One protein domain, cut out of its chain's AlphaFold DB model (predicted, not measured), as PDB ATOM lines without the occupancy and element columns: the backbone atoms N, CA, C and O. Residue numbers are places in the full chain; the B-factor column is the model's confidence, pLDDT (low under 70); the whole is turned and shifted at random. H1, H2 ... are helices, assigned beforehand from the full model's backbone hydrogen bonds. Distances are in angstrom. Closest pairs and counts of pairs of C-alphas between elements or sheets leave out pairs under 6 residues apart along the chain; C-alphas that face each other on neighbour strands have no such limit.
ATOM      1  N   ASP A   5     125.905 167.041 168.208       80.94
ATOM      2  CA  ASP A   5     124.526 166.578 167.997       80.94
ATOM      3  C   ASP A   5     124.078 166.602 166.523       80.94
ATOM      4  O   ASP A   5     123.382 165.704 166.055       80.94
ATOM      5  N   LEU A   6     124.476 167.620 165.748       82.88
ATOM      6  CA  LEU A   6     124.130 167.704 164.322       82.88
ATOM      7  C   LEU A   6     124.897 166.675 163.489       82.88
ATOM      8  O   LEU A   6     124.391 166.207 162.465       82.88
ATOM      9  N   ARG A   7     126.122 166.339 163.910       84.31
ATOM     10  CA  ARG A   7     126.916 165.276 163.294       84.31
ATOM     11  C   ARG A   7     126.280 163.917 163.580       84.31
ATOM     12  O   ARG A   7     126.048 163.168 162.632       84.31
ATOM     13  N   ASP A   8     125.898 163.671 164.828       86.94
ATOM     14  CA  ASP A   8     125.279 162.420 165.271       86.94
ATOM     15  C   ASP A   8     123.912 162.197 164.606       86.94
ATOM     16  O   ASP A   8     123.615 161.107 164.118       86.94
ATOM     17  N   LEU A   9     123.091 163.246 164.471       87.44
ATOM     18  CA  LEU A   9     121.817 163.170 163.745       87.44
ATOM     19  C   LEU A   9     122.004 162.895 162.246       87.44
ATOM     20  O   LEU A   9     121.203 162.171 161.644       87.44
ATOM     21  N   ARG A  10     123.047 163.460 161.622       86.69
ATOM     22  CA  ARG A  10     123.367 163.203 160.209       86.69
ATOM     23  C   ARG A  10     123.813 161.758 160.005       86.69
ATOM     24  O   ARG A  10     123.367 161.122 159.051       86.69
ATOM     25  N   GLU A  11     124.652 161.249 160.897       89.19
ATOM     26  CA  GLU A  11     125.109 159.862 160.881       89.19
ATOM     27  C   GLU A  11     123.947 158.889 161.106       89.19
ATOM     28  O   GLU A  11     123.757 157.965 160.315       89.19
ATOM     29  N   LEU A  12     123.077 159.166 162.083       89.06
ATOM     30  CA  LEU A  12     121.881 158.369 162.345       89.06
ATOM     31  C   LEU A  12     120.921 158.358 161.147       89.06
ATOM     32  O   LEU A  12     120.377 157.309 160.794       89.06
ATOM     33  N   LYS A  13     120.722 159.507 160.484       88.75
ATOM     34  CA  LYS A  13     119.924 159.589 159.252       88.75
ATOM     35  C   LYS A  13     120.546 158.741 158.143       88.75
ATOM     36  O   LYS A  13     119.821 157.989 157.495       88.75
ATOM     37  N   ALA A  14     121.859 158.834 157.934       88.19
ATOM     38  CA  ALA A  14     122.560 158.051 156.918       88.19
ATOM     39  C   ALA A  14     122.456 156.542 157.191       88.19
ATOM     40  O   ALA A  14     122.139 155.769 156.285       88.19
ATOM     41  N   GLN A  15     122.638 156.124 158.447       90.62
ATOM     42  CA  GLN A  15     122.506 154.731 158.869       90.62
ATOM     43  C   GLN A  15     121.088 154.202 158.632       90.62
ATOM     44  O   GLN A  15     120.917 153.163 157.995       90.62
ATOM     45  N   ARG A  16     120.070 154.928 159.105       91.25
ATOM     46  CA  ARG A  16     118.666 154.536 158.932       91.25
ATOM     47  C   ARG A  16     118.244 154.530 157.468       91.25
ATOM     48  O   ARG A  16     117.480 153.656 157.076       91.25
ATOM     49  N   SER A  17     118.746 155.467 156.664       88.75
ATOM     50  CA  SER A  17     118.488 155.501 155.221       88.75
ATOM     51  C   SER A  17     119.058 154.256 154.563       88.75
ATOM     52  O   SER A  17     118.333 153.543 153.885       88.75
ATOM     53  N   LYS A  18     120.320 153.922 154.843       88.25
ATOM     54  CA  LYS A  18     120.951 152.707 154.322       88.25
ATOM     55  C   LYS A  18     120.210 151.435 154.746       88.25
ATOM     56  O   LYS A  18     120.048 150.524 153.940       88.25
ATOM     57  N   GLU A  19     119.765 151.361 155.998       90.12
ATOM     58  CA  GLU A  19     118.961 150.234 156.478       90.12
ATOM     59  C   GLU A  19     117.623 150.139 155.734       90.12
ATOM     60  O   GLU A  19     117.251 149.054 155.287       90.12
ATOM     61  N   PHE A  20     116.928 151.265 155.561       90.88
ATOM     62  CA  PHE A  20     115.681 151.339 154.806       90.88
ATOM     63  C   PHE A  20     115.861 150.809 153.379       90.88
ATOM     64  O   PHE A  20     115.115 149.921 152.975       90.88
ATOM     65  N   GLU A  21     116.891 151.268 152.658       88.81
ATOM     66  CA  GLU A  21     117.204 150.801 151.298       88.81
ATOM     67  C   GLU A  21     117.354 149.273 151.231       88.81
ATOM     68  O   GLU A  21     116.764 148.607 150.379       88.81
ATOM     69  N   LEU A  22     118.119 148.691 152.162       87.94
ATOM     70  CA  LEU A  22     118.358 147.245 152.200       87.94
ATOM     71  C   LEU A  22     117.082 146.454 152.507       87.94
ATOM     72  O   LEU A  22     116.839 145.412 151.893       87.94
ATOM     73  N   LEU A  23     116.272 146.927 153.456       90.88
ATOM     74  CA  LEU A  23     115.019 146.270 153.827       90.88
ATOM     75  C   LEU A  23     114.016 146.312 152.674       90.88
ATOM     76  O   LEU A  23     113.475 145.273 152.301       90.88
ATOM     77  N   VAL A  24     113.809 147.489 152.087       90.19
ATOM     78  CA  VAL A  24     112.830 147.720 151.019       90.19
ATOM     79  C   VAL A  24     113.201 146.951 149.754       90.19
ATOM     80  O   VAL A  24     112.339 146.283 149.185       90.19
ATOM     81  N   ARG A  25     114.485 146.919 149.376       88.25
ATOM     82  CA  ARG A  25     114.960 146.099 148.250       88.25
ATOM     83  C   ARG A  25     114.710 144.606 148.473       88.25
ATOM     84  O   ARG A  25     114.236 143.917 147.573       88.25
ATOM     85  N   ALA A  26     114.995 144.099 149.678       89.50
ATOM     86  CA  ALA A  26     114.721 142.701 150.014       89.50
ATOM     87  C   ALA A  26     113.223 142.385 149.941       89.50
ATOM     88  O   ALA A  26     112.833 141.356 149.391       89.50
ATOM     89  N   ILE A  27     112.394 143.269 150.496       91.88
ATOM     90  CA  ILE A  27     110.939 143.134 150.495       91.88
ATOM     91  C   ILE A  27     110.412 143.101 149.062       91.88
ATOM     92  O   ILE A  27     109.666 142.183 148.736       91.88
ATOM     93  N   GLN A  28     110.833 144.034 148.203       90.31
ATOM     94  CA  GLN A  28     110.385 144.082 146.813       90.31
ATOM     95  C   GLN A  28     110.702 142.787 146.066       90.31
ATOM     96  O   GLN A  28     109.850 142.233 145.370       90.31
ATOM     97  N   TYR A  29     111.924 142.278 146.250       89.69
ATOM     98  CA  TYR A  29     112.335 141.002 145.681       89.69
ATOM     99  C   TYR A  29     111.427 139.862 146.157       89.69
ATOM    100  O   TYR A  29     110.907 139.098 145.339       89.69
ATOM    101  N   TYR A  30     111.194 139.754 147.469       91.50
ATOM    102  CA  TYR A  30     110.347 138.693 148.007       91.50
ATOM    103  C   TYR A  30     108.892 138.823 147.565       91.50
ATOM    104  O   TYR A  30     108.288 137.806 147.248       91.50
ATOM    105  N   TRP A  31     108.340 140.034 147.493       92.31
ATOM    106  CA  TRP A  31     106.990 140.267 146.985       92.31
ATOM    107  C   TRP A  31     106.837 139.797 145.543       92.31
ATOM    108  O   TRP A  31     105.881 139.089 145.240       92.31
ATOM    109  N   ASN A  32     107.808 140.101 144.680       90.62
ATOM    110  CA  ASN A  32     107.771 139.658 143.291       90.62
ATOM    111  C   ASN A  32     107.928 138.135 143.141       90.62
ATOM    112  O   ASN A  32     107.241 137.521 142.332       90.62
ATOM    113  N   ILE A  33     108.830 137.507 143.904       91.31
ATOM    114  CA  ILE A  33     109.060 136.057 143.802       91.31
ATOM    115  C   ILE A  33     107.939 135.242 144.451       91.31
ATOM    116  O   ILE A  33     107.637 134.145 143.986       91.31
ATOM    117  N   LEU A  34     107.342 135.740 145.532       92.00
ATOM    118  CA  LEU A  34     106.250 135.069 146.238       92.00
ATOM    119  C   LEU A  34     104.866 135.438 145.688       92.00
ATOM    120  O   LEU A  34     103.881 134.924 146.223       92.00
ATOM    121  N   ASP A  35     104.803 136.293 144.659       90.69
ATOM    122  CA  ASP A  35     103.583 136.923 144.139       90.69
ATOM    123  C   ASP A  35     102.675 137.397 145.287       90.69
ATOM    124  O   ASP A  35     101.527 136.968 145.432       90.69
ATOM    125  N   HIS A  36     103.246 138.221 146.173       89.56
ATOM    126  CA  HIS A  36     102.550 138.732 147.353       89.56
ATOM    127  C   HIS A  36     101.378 139.619 146.938       89.56
ATOM    128  O   HIS A  36     101.527 140.534 146.132       89.56
ATOM    129  N   THR A  37     100.212 139.361 147.522       88.50
ATOM    130  CA  THR A  37      99.032 140.206 147.351       88.50
ATOM    131  C   THR A  37      99.029 141.279 148.429       88.50
ATOM    132  O   THR A  37      98.943 140.953 149.613       88.50
ATOM    133  N   VAL A  38      99.093 142.539 148.011       89.69
ATOM    134  CA  VAL A  38      99.107 143.703 148.905       89.69
ATOM    135  C   VAL A  38      97.824 143.757 149.729       89.69
ATOM    136  O   VAL A  38      96.717 143.747 149.185       89.69
ATOM    137  N   ASN A  39      97.966 143.834 151.047       89.88
ATOM    138  CA  ASN A  39      96.851 144.030 151.958       89.88
ATOM    139  C   ASN A  39      96.453 145.511 151.986       89.88
ATOM    140  O   ASN A  39      97.130 146.340 152.592       89.88
ATOM    141  N   THR A  40      95.311 145.845 151.387       87.38
ATOM    142  CA  THR A  40      94.808 147.228 151.307       87.38
ATOM    143  C   THR A  40      94.469 147.846 152.663       87.38
ATOM    144  O   THR A  40      94.322 149.062 152.754       87.38
ATOM    145  N   ASN A  41      94.337 147.032 153.715       85.88
ATOM    146  CA  ASN A  41      94.075 147.504 155.074       85.88
ATOM    147  C   ASN A  41      95.359 147.870 155.839       85.88
ATOM    148  O   ASN A  41      95.272 148.479 156.905       85.88
ATOM    149  N   ASP A  42      96.538 147.504 155.325       88.38
ATOM    150  CA  ASP A  42      97.821 147.853 155.930       88.38
ATOM    151  C   ASP A  42      98.432 149.071 155.220       88.38
ATOM    152  O   ASP A  42      98.907 149.000 154.086       88.38
ATOM    153  N   ALA A  43      98.443 150.211 155.915       87.06
ATOM    154  CA  ALA A  43      98.996 151.460 155.397       87.06
ATOM    155  C   ALA A  43     100.482 151.349 155.007       87.06
ATOM    156  O   ALA A  43     100.938 152.070 154.112       87.06
ATOM    157  N   LEU A  44     101.244 150.458 155.657       87.88
ATOM    158  CA  LEU A  44     102.645 150.208 155.331       87.88
ATOM    159  C   LEU A  44     102.770 149.466 153.998       87.88
ATOM    160  O   LEU A  44     103.561 149.882 153.152       87.88
ATOM    161  N   GLU A  45     101.977 148.413 153.788       91.00
ATOM    162  CA  GLU A  45     101.993 147.659 152.531       91.00
ATOM    163  C   GLU A  45     101.527 148.517 151.350       91.00
ATOM    164  O   GLU A  45     102.175 148.508 150.308       91.00
ATOM    165  N   VAL A  46     100.481 149.331 151.526       90.00
ATOM    166  CA  VAL A  46     100.013 150.271 150.488       90.00
ATOM    167  C   VAL A  46     101.098 151.295 150.129       90.00
ATOM    168  O   VAL A  46     101.313 151.594 148.954       90.00
ATOM    169  N   SER A  47     101.822 151.814 151.128       89.56
ATOM    170  CA  SER A  47     102.926 152.758 150.898       89.56
ATOM    171  C   SER A  47     104.093 152.111 150.147       89.56
ATOM    172  O   SER A  47     104.708 152.747 149.291       89.56
ATOM    173  N   LEU A  48     104.402 150.850 150.462       90.81
ATOM    174  CA  LEU A  48     105.444 150.081 149.786       90.81
ATOM    175  C   LEU A  48     105.043 149.703 148.360       90.81
ATOM    176  O   LEU A  48     105.873 149.817 147.467       90.81
ATOM    177  N   ASP A  49     103.790 149.320 148.126       90.38
ATOM    178  CA  ASP A  49     103.288 149.025 146.783       90.38
ATOM    179  C   ASP A  49     103.395 150.246 145.865       90.38
ATOM    180  O   ASP A  49     104.007 150.175 144.798       90.38
ATOM    181  N   ALA A  50     102.916 151.405 146.331       89.88
ATOM    182  CA  ALA A  50     103.054 152.659 145.599       89.88
ATOM    183  C   ALA A  50     104.526 152.978 145.297       89.88
ATOM    184  O   ALA A  50     104.855 153.409 144.192       89.88
ATOM    185  N   LEU A  51     105.434 152.731 146.247       89.12
ATOM    186  CA  LEU A  51     106.872 152.904 146.046       89.12
ATOM    187  C   LEU A  51     107.430 151.927 144.997       89.12
ATOM    188  O   LEU A  51     108.194 152.340 144.129       89.12
ATOM    189  N   PHE A  52     107.039 150.653 145.027       89.50
ATOM    190  CA  PHE A  52     107.520 149.630 144.094       89.50
ATOM    191  C   PHE A  52     107.051 149.843 142.657       89.50
ATOM    192  O   PHE A  52     107.800 149.522 141.734       89.50
ATOM    193  N   GLN A  53     105.883 150.454 142.446       87.00
ATOM    194  CA  GLN A  53     105.414 150.849 141.111       87.00
ATOM    195  C   GLN A  53     106.363 151.841 140.415       87.00
ATOM    196  O   GLN A  53     106.438 151.867 139.189       87.00
ATOM    197  N   HIS A  54     107.130 152.625 141.181       85.44
ATOM    198  CA  HIS A  54     108.127 153.548 140.634       85.44
ATOM    199  C   HIS A  54     109.441 152.858 140.244       85.44
ATOM    200  O   HIS A  54     110.242 153.444 139.519       85.44
ATOM    201  N   PHE A  55     109.663 151.630 140.716       85.19
ATOM    202  CA  PHE A  55     110.911 150.889 140.546       85.19
ATOM    203  C   PHE A  55     110.639 149.435 140.137       85.19
ATOM    204  O   PHE A  55     110.995 148.525 140.883       85.19
ATOM    205  N   PRO A  56     109.984 149.165 138.995       82.25
ATOM    206  CA  PRO A  56     109.605 147.805 138.623       82.25
ATOM    207  C   PRO A  56     110.829 146.889 138.474       82.25
ATOM    208  O   PRO A  56     111.850 147.268 137.897       82.25
ATOM    209  N   LEU A  57     110.715 145.658 138.978       81.75
ATOM    210  CA  LEU A  57     111.737 144.630 138.779       81.75
ATOM    211  C   LEU A  57     111.682 144.075 137.344       81.75
ATOM    212  O   LEU A  57     110.604 144.040 136.744       81.75
ATOM    213  N   PRO A  58     112.811 143.582 136.797       81.56
ATOM    214  CA  PRO A  58     112.822 142.908 135.505       81.56
ATOM    215  C   PRO A  58     111.840 141.724 135.462       81.56
ATOM    216  O   PRO A  58     111.777 140.954 136.428       81.56
ATOM    217  N   PRO A  59     111.128 141.514 134.341       72.25
ATOM    218  CA  PRO A  59     110.125 140.453 134.220       72.25
ATOM    219  C   PRO A  59     110.718 139.043 134.375       72.25
ATOM    220  O   PRO A  59     110.050 138.152 134.894       72.25
ATOM    221  N   ASP A  60     111.995 138.860 134.026       74.75
ATOM    222  CA  ASP A  60     112.701 137.571 134.080       74.75
ATOM    223  C   ASP A  60     113.339 137.277 135.449       74.75
ATOM    224  O   ASP A  60     114.193 136.399 135.585       74.75
ATOM    225  N   THR A  61     112.958 138.021 136.490       79.50
ATOM    226  CA  THR A  61     113.458 137.791 137.848       79.50
ATOM    227  C   THR A  61     113.015 136.414 138.351       79.50
ATOM    228  O   THR A  61     111.841 136.193 138.649       79.50
ATOM    229  N   ILE A  62     113.973 135.494 138.476       80.31
ATOM    230  CA  ILE A  62     113.744 134.128 138.955       80.31
ATOM    231  C   ILE A  62     114.240 133.925 140.386       80.31
ATOM    232  O   ILE A  62     115.186 134.555 140.855       80.31
ATOM    233  N   ALA A  63     113.636 132.944 141.045       78.25
ATOM    234  CA  ALA A  63     113.874 132.546 142.428       78.25
ATOM    235  C   ALA A  63     115.324 132.312 142.874       78.25
ATOM    236  O   ALA A  63     115.620 132.339 144.070       78.25
ATOM    237  N   THR A  64     116.197 131.956 141.933       68.81
ATOM    238  CA  THR A  64     117.577 131.532 142.197       68.81
ATOM    239  C   THR A  64     118.552 132.698 142.329       68.81
ATOM    240  O   THR A  64     119.715 132.474 142.655       68.81
ATOM    241  N   VAL A  65     118.107 133.931 142.075       67.81
ATOM    242  CA  VAL A  65     118.929 135.139 142.219       67.81
ATOM    243  C   VAL A  65     118.890 135.615 143.674       67.81
ATOM    244  O   VAL A  65     117.853 135.561 144.326       67.81
ATOM    245  N   ALA A  66     120.015 136.070 144.232       68.38
ATOM    246  CA  ALA A  66     120.005 136.581 145.599       68.38
ATOM    247  C   ALA A  66     119.287 137.952 145.664       68.38
ATOM    248  O   ALA A  66     119.494 138.792 144.784       68.38
ATOM    249  N   PRO A  67     118.518 138.245 146.734       67.75
ATOM    250  CA  PRO A  67     117.781 139.510 146.861       67.75
ATOM    251  C   PRO A  67     118.679 140.752 146.751       67.75
ATOM    252  O   PRO A  67     118.264 141.801 146.275       67.75
ATOM    253  N   MET A  68     119.933 140.624 147.197       61.62
ATOM    254  CA  MET A  68     120.913 141.713 147.255       61.62
ATOM    255  C   MET A  68     121.729 141.880 145.970       61.62
ATOM    256  O   MET A  68     122.422 142.881 145.826       61.62
ATOM    257  N   THR A  69     121.671 140.914 145.048       60.34
ATOM    258  CA  THR A  69     122.410 140.962 143.774       60.34
ATOM    259  C   THR A  69     121.597 141.583 142.641       60.34
ATOM    260  O   THR A  69     122.112 141.742 141.539       60.34
ATOM    261  N   MET A  70     120.332 141.935 142.891       61.06
ATOM    262  CA  MET A  70     119.495 142.653 141.933       61.06
ATOM    263  C   MET A  70     119.969 144.109 141.867       61.06
ATOM    264  O   MET A  70     119.690 144.911 142.759       61.06
ATOM    265  N   ILE A  71     120.736 144.433 140.828       55.62
ATOM    266  CA  ILE A  71     121.115 145.811 140.516       55.62
ATOM    267  C   ILE A  71     119.903 146.462 139.861       55.62
ATOM    268  O   ILE A  71     119.550 146.129 138.733       55.62
ATOM    269  N   ILE A  72     119.282 147.400 140.566       58.84
ATOM    270  CA  ILE A  72     118.365 148.358 139.956       58.84
ATOM    271  C   ILE A  72     119.183 149.643 139.869       58.84
ATOM    272  O   ILE A  72     119.523 150.220 140.905       58.84
ATOM    273  N   GLN A  73     119.624 149.990 138.656       52.19
ATOM    274  CA  GLN A  73     120.463 151.167 138.408       52.19
ATOM    275  C   GLN A  73     119.826 152.408 139.057       52.19
ATOM    276  O   GLN A  73     118.623 152.611 138.924       52.19
ATOM    277  N   ASP A  74     120.630 153.179 139.794       55.25
ATOM    278  CA  ASP A  74     120.268 154.471 140.401       55.25
ATOM    279  C   ASP A  74     118.966 154.485 141.227       55.25
ATOM    280  O   ASP A  74     118.099 155.340 141.053       55.25
ATOM    281  N   THR A  75     118.821 153.542 142.168       62.34
ATOM    282  CA  THR A  75     117.666 153.501 143.083       62.34
ATOM    283  C   THR A  75     117.998 153.970 144.494       62.34
ATOM    284  O   THR A  75     118.596 153.243 145.287       62.34
ATOM    285  N   GLU A  76     117.545 155.181 144.818       75.12
ATOM    286  CA  GLU A  76     117.392 155.675 146.190       75.12
ATOM    287  C   GLU A  76     115.902 155.641 146.559       75.12
ATOM    288  O   GLU A  76     115.157 156.601 146.333       75.12
ATOM    289  N   TYR A  77     115.439 154.515 147.109       81.19
ATOM    290  CA  TYR A  77     114.030 154.328 147.464       81.19
ATOM    291  C   TYR A  77     113.567 155.369 148.482       81.19
ATOM    292  O   TYR A  77     112.437 155.856 148.420       81.19
ATOM    293  N   PHE A  78     114.439 155.729 149.420       80.81
ATOM    294  CA  PHE A  78     114.137 156.664 150.487       80.81
ATOM    295  C   PHE A  78     113.761 158.052 149.953       80.81
ATOM    296  O   PHE A  78     112.816 158.650 150.460       80.81
ATOM    297  N   HIS A  79     114.423 158.543 148.901       80.06
ATOM    298  CA  HIS A  79     114.130 159.866 148.338       80.06
ATOM    299  C   HIS A  79     112.722 159.946 147.727       80.06
ATOM    300  O   HIS A  79     112.096 161.007 147.718       80.06
ATOM    301  N   LYS A  80     112.201 158.817 147.234       80.38
ATOM    302  CA  LYS A  80     110.858 158.722 146.648       80.38
ATOM    303  C   LYS A  80     109.793 158.251 147.646       80.38
ATOM    304  O   LYS A  80     108.601 158.320 147.354       80.38
ATOM    305  N   SER A  81     110.207 157.787 148.819       81.06
ATOM    306  CA  SER A  81     109.321 157.254 149.846       81.06
ATOM    307  C   SER A  81     108.598 158.361 150.612       81.06
ATOM    308  O   SER A  81     109.202 159.329 151.068       81.06
ATOM    309  N   LEU A  82     107.295 158.173 150.840       79.19
ATOM    310  CA  LEU A  82     106.502 159.013 151.748       79.19
ATOM    311  C   LEU A  82     106.652 158.586 153.222       79.19
ATOM    312  O   LEU A  82     106.086 159.209 154.125       79.19
ATOM    313  N   MET A  83     107.404 157.515 153.493       82.56
ATOM    314  CA  MET A  83     107.561 156.959 154.832       82.56
ATOM    315  C   MET A  83     108.618 157.701 155.657       82.56
ATOM    316  O   MET A  83     109.723 157.993 155.205       82.56
ATOM    317  N   LYS A  84     108.321 157.911 156.942       84.44
ATOM    318  CA  LYS A  84     109.274 158.476 157.912       84.44
ATOM    319  C   LYS A  84     110.294 157.409 158.348       84.44
ATOM    320  O   LYS A  84     109.879 156.292 158.660       84.44
ATOM    321  N   LEU A  85     111.584 157.754 158.500       85.44
ATOM    322  CA  LEU A  85     112.604 156.868 159.118       85.44
ATOM    323  C   LEU A  85     112.478 156.785 160.653       85.44
ATOM    324  O   LEU A  85     113.449 156.962 161.403       85.44
ATOM    325  N   SER A  86     111.262 156.564 161.148       89.12
ATOM    326  CA  SER A  86     111.054 156.282 162.563       89.12
ATOM    327  C   SER A  86     111.601 154.890 162.893       89.12
ATOM    328  O   SER A  86     111.585 153.983 162.057       89.12
ATOM    329  N   GLN A  87     112.059 154.698 164.131       90.00
ATOM    330  CA  GLN A  87     112.507 153.379 164.584       90.00
ATOM    331  C   GLN A  87     111.380 152.339 164.496       90.00
ATOM    332  O   GLN A  87     111.636 151.179 164.184       90.00
ATOM    333  N   ASN A  88     110.134 152.764 164.724       91.25
ATOM    334  CA  ASN A  88     108.959 151.908 164.613       91.25
ATOM    335  C   ASN A  88     108.779 151.368 163.186       91.25
ATOM    336  O   ASN A  88     108.663 150.159 163.007       91.25
ATOM    337  N   ASN A  89     108.843 152.240 162.175       89.81
ATOM    338  CA  ASN A  89     108.681 151.842 160.774       89.81
ATOM    339  C   ASN A  89     109.803 150.894 160.333       89.81
ATOM    340  O   ASN A  89     109.543 149.886 159.684       89.81
ATOM    341  N   LEU A  90     111.051 151.172 160.731       91.50
ATOM    342  CA  LEU A  90     112.183 150.284 160.443       91.50
ATOM    343  C   LEU A  90     112.026 148.914 161.111       91.50
ATOM    344  O   LEU A  90     112.318 147.893 160.492       91.50
ATOM    345  N   ASN A  91     111.520 148.868 162.347       93.12
ATOM    346  CA  ASN A  91     111.241 147.608 163.029       93.12
ATOM    347  C   ASN A  91     110.124 146.819 162.319       93.12
ATOM    348  O   ASN A  91     110.289 145.620 162.112       93.12
ATOM    349  N   GLN A  92     109.043 147.476 161.880       92.88
ATOM    350  CA  GLN A  92     107.973 146.835 161.102       92.88
ATOM    351  C   GLN A  92     108.491 146.270 159.771       92.88
ATOM    352  O   GLN A  92     108.240 145.108 159.458       92.88
ATOM    353  N   LEU A  93     109.293 147.045 159.029       92.94
ATOM    354  CA  LEU A  93     109.950 146.580 157.804       92.94
ATOM    355  C   LEU A  93     110.874 145.384 158.071       92.94
ATOM    356  O   LEU A  93     110.905 144.437 157.286       92.94
ATOM    357  N   ARG A  94     111.606 145.391 159.193       94.25
ATOM    358  CA  ARG A  94     112.474 144.274 159.588       94.25
ATOM    359  C   ARG A  94     111.663 143.006 159.839       94.25
ATOM    360  O   ARG A  94     112.027 141.954 159.314       94.25
ATOM    361  N   THR A  95     110.565 143.107 160.583       95.12
ATOM    362  CA  THR A  95     109.650 141.985 160.830       95.12
ATOM    363  C   THR A  95     109.050 141.465 159.526       95.12
ATOM    364  O   THR A  95     109.085 140.263 159.272       95.12
ATOM    365  N   MET A  96     108.577 142.354 158.650       94.31
ATOM    366  CA  MET A  96     108.008 141.968 157.359       94.31
ATOM    367  C   MET A  96     109.035 141.248 156.478       94.31
ATOM    368  O   MET A  96     108.768 140.159 155.970       94.31
ATOM    369  N   LYS A  97     110.254 141.792 156.377       92.94
ATOM    370  CA  LYS A  97     111.374 141.156 155.674       92.94
ATOM    371  C   LYS A  97     111.684 139.769 156.236       92.94
ATOM    372  O   LYS A  97     111.910 138.848 155.457       92.94
ATOM    373  N   GLN A  98     111.714 139.603 157.561       95.00
ATOM    374  CA  GLN A  98     111.994 138.313 158.208       95.00
ATOM    375  C   GLN A  98     110.903 137.272 157.927       95.00
ATOM    376  O   GLN A  98     111.216 136.116 157.625       95.00
ATOM    377  N   ASN A  99     109.632 137.679 157.971       94.50
ATOM    378  CA  ASN A  99     108.502 136.806 157.657       94.50
ATOM    379  C   ASN A  99     108.565 136.329 156.199       94.50
ATOM    380  O   ASN A  99     108.527 135.125 155.933       94.50
ATOM    381  N   LEU A 100     108.754 137.262 155.261       93.81
ATOM    382  CA  LEU A 100     108.888 136.964 153.832       93.81
ATOM    383  C   LEU A 100     110.097 136.070 153.541       93.81
ATOM    384  O   LEU A 100     109.983 135.093 152.803       93.81
ATOM    385  N   GLU A 101     111.242 136.352 154.161       93.25
ATOM    386  CA  GLU A 101     112.454 135.547 154.013       93.25
ATOM    387  C   GLU A 101     112.251 134.110 154.509       93.25
ATOM    388  O   GLU A 101     112.733 133.165 153.883       93.25
ATOM    389  N   THR A 102     111.521 133.927 155.611       94.19
ATOM    390  CA  THR A 102     111.215 132.597 156.154       94.19
ATOM    391  C   THR A 102     110.365 131.789 155.172       94.19
ATOM    392  O   THR A 102     110.688 130.635 154.874       94.19
ATOM    393  N   ILE A 103     109.322 132.407 154.607       93.62
ATOM    394  CA  ILE A 103     108.462 131.785 153.590       93.62
ATOM    395  C   ILE A 103     109.274 131.457 152.331       93.62
ATOM    396  O   ILE A 103     109.209 130.331 151.833       93.62
ATOM    397  N   PHE A 104     110.074 132.408 151.848       93.50
ATOM    398  CA  PHE A 104     110.933 132.235 150.681       93.50
ATOM    399  C   PHE A 104     111.905 131.067 150.861       93.50
ATOM    400  O   PHE A 104     111.928 130.167 150.025       93.50
ATOM    401  N   LYS A 105     112.656 131.022 151.970       92.50
ATOM    402  CA  LYS A 105     113.611 129.936 152.251       92.50
ATOM    403  C   LYS A 105     112.923 128.577 152.303       92.50
ATOM    404  O   LYS A 105     113.407 127.625 151.694       92.50
ATOM    405  N   SER A 106     111.781 128.493 152.987       94.44
ATOM    406  CA  SER A 106     110.995 127.259 153.080       94.44
ATOM    407  C   SER A 106     110.564 126.758 151.697       94.44
ATOM    408  O   SER A 106     110.842 125.613 151.324       94.44
ATOM    409  N   ARG A 107     109.959 127.635 150.885       94.62
ATOM    410  CA  ARG A 107     109.515 127.286 149.530       94.62
ATOM    411  C   ARG A 107     110.698 126.964 148.608       94.62
ATOM    412  O   ARG A 107     110.593 126.034 147.815       94.62
ATOM    413  N   LEU A 108     111.833 127.658 148.740       93.50
ATOM    414  CA  LEU A 108     113.023 127.454 147.903       93.50
ATOM    415  C   LEU A 108     113.644 126.071 148.105       93.50
ATOM    416  O   LEU A 108     114.067 125.441 147.133       93.50
ATOM    417  N   ILE A 109     113.661 125.568 149.342       93.50
ATOM    418  CA  ILE A 109     114.132 124.208 149.644       93.50
ATOM    419  C   ILE A 109     113.251 123.175 148.931       93.50
ATOM    420  O   ILE A 109     113.762 122.278 148.255       93.50
TER     421      ILE A 109
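This is residues 5 to 109 of the 438 residues of an uncharacterized protein of Rhizopus microsporus ATCC 52813 (UniProt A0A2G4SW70). Two long helices, H1 and H4, run side by side the same way at a shallow tilt, while the shorter H2 crosses H1 nearly at a right angle and the tiny H3 packs on H1. The first residues of H1, 5 to 11, stick out at one end, and a long loop, residues 54 to 76, arcs round the outside from H2 to H3. The printed part has 105 residues with four named helices, H1 to H4 in chain order, and no named strand; its class is all helix. It is compact, with a radius of gyration of the C-alphas of 14.2 A and spans of 47 by 31 by 26 A.

Start with H1, residues 5 to 34, and look across to H4, residues 87 to 109: they touch, closest at the C-alphas of Ile 27 and Lys 97, 5.6 A apart, with a shallow tilt of 31 degrees, the same way. H2, residues 43 to 53, is close to H1 but not clearly touching, the closest C-alphas being Gln 28 and Phe 52 at 6.8 A; their lines are about perpendicular, at 76 degrees. H3, residues 77 to 80, touches H1 at residues 17 to 24 alone, closest at the C-alphas of Glu 21 and Tyr 77, 6.1 A. H2 and H4 are near each other, and H3 and H4 are apart. In H1, H2 and H4 every O i to N i+4 pair is within hydrogen-bond range; H3 is too short for such a pair.

Find C-alpha 5 at (124.526, 166.578, 167.997); from there H1 runs 42.4 A to C-alpha 34. H2 spans 15.7 A and H3 5.5 A. H4 runs 32.8 A from C-alpha 87 to C-alpha 109 at (114.132, 124.208, 149.644).

The C-alphas of Asp 5 and Ile 109, the two farthest apart, are 47.3 A apart. The printed part has no cut, and the link from H2 to H3, 23 residues, is long. Look at residues 64 to 75 for pLDDT under 70; the mean of the printed part is 85.2.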